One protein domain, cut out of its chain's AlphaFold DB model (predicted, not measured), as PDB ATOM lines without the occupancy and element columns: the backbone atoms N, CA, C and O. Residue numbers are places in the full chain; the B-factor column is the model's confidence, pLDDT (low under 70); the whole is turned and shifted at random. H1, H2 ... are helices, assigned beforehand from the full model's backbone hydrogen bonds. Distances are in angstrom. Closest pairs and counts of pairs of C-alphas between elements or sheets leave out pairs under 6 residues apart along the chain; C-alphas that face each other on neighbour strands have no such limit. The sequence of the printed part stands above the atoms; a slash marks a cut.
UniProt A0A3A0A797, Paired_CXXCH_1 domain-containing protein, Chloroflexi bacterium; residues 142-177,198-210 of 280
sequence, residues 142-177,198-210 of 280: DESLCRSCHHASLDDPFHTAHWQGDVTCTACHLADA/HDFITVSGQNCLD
ATOM      1  N   ASP A 142      88.041 113.088 119.651       89.06
ATOM      2  CA  ASP A 142      87.425 114.237 120.335       89.06
ATOM      3  C   ASP A 142      86.024 114.565 119.779       89.06
ATOM      4  O   ASP A 142      85.031 114.501 120.503       89.06
ATOM      5  N   GLU A 143      85.926 114.757 118.460       88.00
ATOM      6  CA  GLU A 143      84.662 115.060 117.790       88.00
ATOM      7  C   GLU A 143      83.613 113.953 117.992       88.00
ATOM      8  O   GLU A 143      82.483 114.218 118.407       88.00
ATOM      9  N   SER A 144      83.972 112.699 117.696       91.12
ATOM     10  CA  SER A 144      83.014 111.589 117.749       91.12
ATOM     11  C   SER A 144      82.590 111.249 119.178       91.12
ATOM     12  O   SER A 144      81.453 110.822 119.388       91.12
ATOM     13  N   LEU A 145      83.453 111.497 120.166       93.75
ATOM     14  CA  LEU A 145      83.138 111.346 121.578       93.75
ATOM     15  C   LEU A 145      82.071 112.351 122.007       93.75
ATOM     16  O   LEU A 145      81.006 111.947 122.474       93.75
ATOM     17  N   CYS A 146      82.324 113.646 121.812       91.06
ATOM     18  CA  CYS A 146      81.400 114.698 122.229       91.06
ATOM     19  C   CYS A 146      80.067 114.586 121.480       91.06
ATOM     20  O   CYS A 146      78.996 114.656 122.092       91.06
ATOM     21  N   ARG A 147      80.126 114.315 120.168       90.12
ATOM     22  CA  ARG A 147      78.937 114.113 119.335       90.12
ATOM     23  C   ARG A 147      78.125 112.904 119.741       90.12
ATOM     24  O   ARG A 147      76.928 112.944 119.532       90.12
ATOM     25  N   SER A 148      78.709 111.871 120.349       92.62
ATOM     26  CA  SER A 148      77.946 110.677 120.736       92.62
ATOM     27  C   SER A 148      76.761 110.982 121.668       92.62
ATOM     28  O   SER A 148      75.760 110.265 121.612       92.62
ATOM     29  N   CYS A 149      76.822 112.082 122.433       93.19
ATOM     30  CA  CYS A 149      75.733 112.561 123.290       93.19
ATOM     31  C   CYS A 149      75.200 113.953 122.896       93.19
ATOM     32  O   CYS A 149      73.991 114.171 122.945       93.19
ATOM     33  N   HIS A 150      76.055 114.890 122.469       91.19
ATOM     34  CA  HIS A 150      75.690 116.299 122.234       91.19
ATOM     35  C   HIS A 150      75.202 116.601 120.808       91.19
ATOM     36  O   HIS A 150      75.553 117.622 120.233       91.19
ATOM     37  N   HIS A 151      74.378 115.739 120.212       85.81
ATOM     38  CA  HIS A 151      73.950 115.894 118.810       85.81
ATOM     39  C   HIS A 151      73.206 117.210 118.535       85.81
ATOM     40  O   HIS A 151      73.492 117.883 117.555       85.81
ATOM     41  N   ALA A 152      72.264 117.590 119.404       80.56
ATOM     42  CA  ALA A 152      71.391 118.747 119.177       80.56
ATOM     43  C   ALA A 152      72.065 120.102 119.463       80.56
ATOM     44  O   ALA A 152      71.608 121.138 118.988       80.56
ATOM     45  N   SER A 153      73.131 120.096 120.262       73.75
ATOM     46  CA  SER A 153      73.782 121.303 120.783       73.75
ATOM     47  C   SER A 153      74.830 121.885 119.830       73.75
ATOM     48  O   SER A 153      75.437 122.898 120.156       73.75
ATOM     49  N   LEU A 154      75.077 121.237 118.686       81.56
ATOM     50  CA  LEU A 154      76.200 121.532 117.784       81.56
ATOM     51  C   LEU A 154      75.778 122.156 116.447       81.56
ATOM     52  O   LEU A 154      76.639 122.523 115.646       81.56
ATOM     53  N   ASP A 155      74.473 122.288 116.207       81.38
ATOM     54  CA  ASP A 155      73.920 122.795 114.944       81.38
ATOM     55  C   ASP A 155      73.967 124.326 114.831       81.38
ATOM     56  O   ASP A 155      73.546 124.901 113.822       81.38
ATOM     57  N   ASP A 156      74.463 125.027 115.853       88.69
ATOM     58  CA  ASP A 156      74.603 126.470 115.765       88.69
ATOM     59  C   ASP A 156      75.798 126.881 114.875       88.69
ATOM     60  O   ASP A 156      76.768 126.130 114.692       88.69
ATOM     61  N   PRO A 157      75.757 128.100 114.306       89.69
ATOM     62  CA  PRO A 157      76.804 128.574 113.407       89.69
ATOM     63  C   PRO A 157      78.196 128.674 114.043       89.69
ATOM     64  O   PRO A 157      79.185 128.586 113.316       89.69
ATOM     65  N   PHE A 158      78.295 128.875 115.364       88.75
ATOM     66  CA  PHE A 158      79.579 129.018 116.046       88.75
ATOM     67  C   PHE A 158      80.305 127.676 116.097       88.75
ATOM     68  O   PHE A 158      81.429 127.591 115.597       88.75
ATOM     69  N   HIS A 159      79.658 126.619 116.597       90.56
ATOM     70  CA  HIS A 159      80.244 125.275 116.549       90.56
ATOM     71  C   HIS A 159      80.509 124.859 115.103       90.56
ATOM     72  O   HIS A 159      81.607 124.395 114.792       90.56
ATOM     73  N   THR A 160      79.548 125.105 114.204       87.81
ATOM     74  CA  THR A 160      79.642 124.727 112.787       87.81
ATOM     75  C   THR A 160      80.867 125.300 112.078       87.81
ATOM     76  O   THR A 160      81.507 124.598 111.295       87.81
ATOM     77  N   ALA A 161      81.214 126.561 112.334       90.50
ATOM     78  CA  ALA A 161      82.387 127.185 111.730       90.50
ATOM     79  C   ALA A 161      83.707 126.611 112.270       90.50
ATOM     80  O   ALA A 161      84.630 126.384 111.492       90.50
ATOM     81  N   HIS A 162      83.794 126.357 113.578       91.06
ATOM     82  CA  HIS A 162      85.033 125.906 114.217       91.06
ATOM     83  C   HIS A 162      85.351 124.446 113.898       91.06
ATOM     84  O   HIS A 162      86.486 124.146 113.537       91.06
ATOM     85  N   TRP A 163      84.362 123.548 113.931       85.12
ATOM     86  CA  TRP A 163      84.638 122.140 113.626       85.12
ATOM     87  C   TRP A 163      84.968 121.924 112.141       85.12
ATOM     88  O   TRP A 163      85.819 121.104 111.826       85.12
ATOM     89  N   GLN A 164      84.367 122.694 111.219       87.44
ATOM     90  CA  GLN A 164      84.763 122.672 109.799       87.44
ATOM     91  C   GLN A 164      86.178 123.225 109.567       87.44
ATOM     92  O   GLN A 164      86.772 122.961 108.525       87.44
ATOM     93  N   GLY A 165      86.690 124.017 110.510       89.75
ATOM     94  CA  GLY A 165      88.071 124.488 110.549       89.75
ATOM     95  C   GLY A 165      89.009 123.573 111.339       89.75
ATOM     96  O   GLY A 165      90.069 124.041 111.743       89.75
ATOM     97  N   ASP A 166      88.614 122.321 111.592       89.25
ATOM     98  CA  ASP A 166      89.375 121.313 112.343       89.25
ATOM     99  C   ASP A 166      89.724 121.718 113.794       89.25
ATOM    100  O   ASP A 166      90.696 121.234 114.376       89.25
ATOM    101  N   VAL A 167      88.926 122.595 114.415       90.44
ATOM    102  CA  VAL A 167      89.064 122.939 115.840       90.44
ATOM    103  C   VAL A 167      88.330 121.902 116.693       90.44
ATOM    104  O   VAL A 167      87.133 121.670 116.509       90.44
ATOM    105  N   THR A 168      89.040 121.292 117.645       90.00
ATOM    106  CA  THR A 168      88.490 120.276 118.556       90.00
ATOM    107  C   THR A 168      87.568 120.889 119.612       90.00
ATOM    108  O   THR A 168      87.721 122.045 120.010       90.00
ATOM    109  N   CYS A 169      86.620 120.104 120.121       89.50
ATOM    110  CA  CYS A 169      85.718 120.507 121.201       89.50
ATOM    111  C   CYS A 169      86.512 120.901 122.458       89.50
ATOM    112  O   CYS A 169      86.243 121.923 123.099       89.50
ATOM    113  N   THR A 170      87.539 120.110 122.769       88.69
ATOM    114  CA  THR A 170      88.451 120.328 123.898       88.69
ATOM    115  C   THR A 170      89.280 121.605 123.792       88.69
ATOM    116  O   THR A 170      89.610 122.165 124.831       88.69
ATOM    117  N   ALA A 171      89.544 122.139 122.594       87.81
ATOM    118  CA  ALA A 171      90.324 123.372 122.430       87.81
ATOM    119  C   ALA A 171      89.649 124.614 123.038       87.81
ATOM    120  O   ALA A 171      90.322 125.603 123.318       87.81
ATOM    121  N   CYS A 172      88.332 124.566 123.258       87.62
ATOM    122  CA  CYS A 172      87.578 125.643 123.901       87.62
ATOM    123  C   CYS A 172      86.996 125.218 125.251       87.62
ATOM    124  O   CYS A 172      87.091 125.988 126.207       87.62
ATOM    125  N   HIS A 173      86.394 124.025 125.317       88.38
ATOM    126  CA  HIS A 173      85.673 123.544 126.501       88.38
ATOM    127  C   HIS A 173      86.571 122.915 127.559       88.38
ATOM    128  O   HIS A 173      86.170 122.859 128.707       88.38
ATOM    129  N   LEU A 174      87.746 122.412 127.186       87.62
ATOM    130  CA  LEU A 174      88.714 121.826 128.118       87.62
ATOM    131  C   LEU A 174      90.082 122.500 127.968       87.62
ATOM    132  O   LEU A 174      91.109 121.942 128.356       87.62
ATOM    133  N   ALA A 175      90.103 123.704 127.386       82.38
ATOM    134  CA  ALA A 175      91.330 124.461 127.221       82.38
ATOM    135  C   ALA A 175      91.966 124.670 128.594       82.38
ATOM    136  O   ALA A 175      91.259 124.804 129.602       82.38
ATOM    137  N   ASP A 176      93.293 124.691 128.627       71.62
ATOM    138  CA  ASP A 176      94.025 124.896 129.864       71.62
ATOM    139  C   ASP A 176      93.511 126.161 130.550       71.62
ATOM    140  O   ASP A 176      93.545 127.268 130.001       71.62
ATOM    141  N   ALA A 177      93.012 126.010 131.775       51.50
ATOM    142  CA  ALA A 177      92.797 127.177 132.600       51.50
ATOM    143  C   ALA A 177      94.175 127.830 132.798       51.50
ATOM    144  O   ALA A 177      95.152 127.120 133.056       51.50
ATOM    145  N   HIS A 198      88.979 120.034 133.250       91.19
ATOM    146  CA  HIS A 198      87.752 119.234 133.261       91.19
ATOM    147  C   HIS A 198      86.546 120.107 133.650       91.19
ATOM    148  O   HIS A 198      85.579 119.625 134.237       91.19
ATOM    149  N   ASP A 199      86.613 121.408 133.341       85.31
ATOM    150  CA  ASP A 199      85.501 122.352 133.461       85.31
ATOM    151  C   ASP A 199      84.741 122.407 132.133       85.31
ATOM    152  O   ASP A 199      85.042 123.197 131.248       85.31
ATOM    153  N   PHE A 200      83.722 121.565 131.999       85.12
ATOM    154  CA  PHE A 200      82.924 121.469 130.774       85.12
ATOM    155  C   PHE A 200      81.930 122.626 130.584       85.12
ATOM    156  O   PHE A 200      81.301 122.731 129.526       85.12
ATOM    157  N   ILE A 201      81.727 123.455 131.613       73.06
ATOM    158  CA  ILE A 201      80.670 124.472 131.643       73.06
ATOM    159  C   ILE A 201      81.225 125.821 131.188       73.06
ATOM    160  O   ILE A 201      80.543 126.565 130.474       73.06
ATOM    161  N   THR A 202      82.455 126.147 131.582       80.56
ATOM    162  CA  THR A 202      83.019 127.475 131.359       80.56
ATOM    163  C   THR A 202      83.931 127.500 130.139       80.56
ATOM    164  O   THR A 202      85.020 126.940 130.139       80.56
ATOM    165  N   VAL A 203      83.549 128.274 129.121       84.69
ATOM    166  CA  VAL A 203      84.470 128.664 128.044       84.69
ATOM    167  C   VAL A 203      84.964 130.079 128.321       84.69
ATOM    168  O   VAL A 203      84.211 131.052 128.234       84.69
ATOM    169  N   SER A 204      86.241 130.207 128.678       83.00
ATOM    170  CA  SER A 204      86.860 131.517 128.876       83.00
ATOM    171  C   SER A 204      87.018 132.236 127.539       83.00
ATOM    172  O   SER A 204      87.523 131.672 126.571       83.00
ATOM    173  N   GLY A 205      86.689 133.530 127.498       83.19
ATOM    174  CA  GLY A 205      86.961 134.367 126.324       83.19
ATOM    175  C   GLY A 205      88.456 134.489 125.992       83.19
ATOM    176  O   GLY A 205      88.795 134.894 124.884       83.19
ATOM    177  N   GLN A 206      89.350 134.131 126.925       82.06
ATOM    178  CA  GLN A 206      90.789 134.049 126.657       82.06
ATOM    179  C   GLN A 206      91.135 132.898 125.705       82.06
ATOM    180  O   GLN A 206      92.018 133.079 124.878       82.06
ATOM    181  N   ASN A 207      90.392 131.785 125.735       84.62
ATOM    182  CA  ASN A 207      90.634 130.624 124.866       84.62
ATOM    183  C   ASN A 207      90.473 131.022 123.388       84.62
ATOM    184  O   ASN A 207      91.236 130.614 122.518       84.62
ATOM    185  N   CYS A 208      89.527 131.924 123.099       87.12
ATOM    186  CA  CYS A 208      89.330 132.474 121.759       87.12
ATOM    187  C   CYS A 208      90.564 133.243 121.270       87.12
ATOM    188  O   CYS A 208      90.861 133.270 120.075       87.12
ATOM    189  N   LEU A 209      91.280 133.894 122.190       86.44
ATOM    190  CA  LEU A 209      92.456 134.683 121.870       86.44
ATOM    191  C   LEU A 209      93.656 133.811 121.530       86.44
ATOM    192  O   LEU A 209      94.641 134.362 121.083       86.44
ATOM    193  N   ASP A 210      93.641 132.489 121.648       83.38
ATOM    194  CA  ASP A 210      94.783 131.713 121.152       83.38
ATOM    195  C   ASP A 210      94.840 131.664 119.622       83.38
ATOM    196  O   ASP A 210      95.929 131.642 119.049       83.38
TER     197      ASP A 210
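This is residues 142 to 177 and 198 to 210 of the 280 residues of the protein "Paired_CXXCH_1 domain-containing protein" of Chloroflexi bacterium (UniProt A0A3A0A797). Four short helices sit on a winding chain: H1, H3 and H4 lie roughly in a row with H3 in the middle, and H2, the longest, lies off to one side of that row. The helices have few contacts with one another, and residues 148 to 153, in the loop from H1 to H2, stick out. The printed part has 49 residues, with the four named helices in the order H1, H2, H3, H4 along the chain and no named strand. The class is all helix, though under half of the residues, 24 of 49, are in named elements. The whole is compact, with a radius of gyration of the C-alphas of 10.6 A, and it spans 26 by 21 by 15 A.

Find C-alpha 142 at (87.425, 114.237, 120.335); from there H1 runs over residues 142 to 147, 8.5 A from first to last C-alpha. Go on to C-alpha 157 at (76.804, 128.574, 113.407), where H2 begins; it holds residues 157 to 164 and is 10.5 A long. Next comes H3, residues 170 to 173, 5.0 A from first to last C-alpha. After the cut look for H4, residues 205 to 210, 9.7 A long, which ends at C-alpha 210 at (94.783, 131.713, 121.152).

Start at H1 and look across to H3: the two are close but not clearly touching, and their closest C-alphas, those of Asp 142 and Thr 170, are 7.1 A apart. H1 and H2 are only just apart, with their closest C-alphas 8.2 A from each other. H2 is also apart from H3 and from H4. Now compare H3 with H4: they only just touch, with 3 pairs of C-alphas within 8 A, the closest being those of Cys 172 and Asn 207 at 5.9 A. H1 and H4 are apart. In the backbones of H1 and H2 you will find every O i to N i+4 pair within hydrogen-bond range; in H4 it is 0 of 2, beside 2 of 3 O i to N i+3 pairs, and H3 is too short for an O i to N i+4 pair, with its one O i to N i+3 pair not within range.

The two C-alphas farthest apart are those of Ser 148 and Leu 209, at 28.1 A. Residues 178 to 197 are cut out, and across this cut C-alphas 177 and 198 are 9.4 A apart; the link from H3 to H4 runs across it. Of the links that are printed whole, H2 to H3 is tight and H1 to H2 is short. The mean pLDDT of the printed part is 85.9, and residue 177 is the one printed residue under 70.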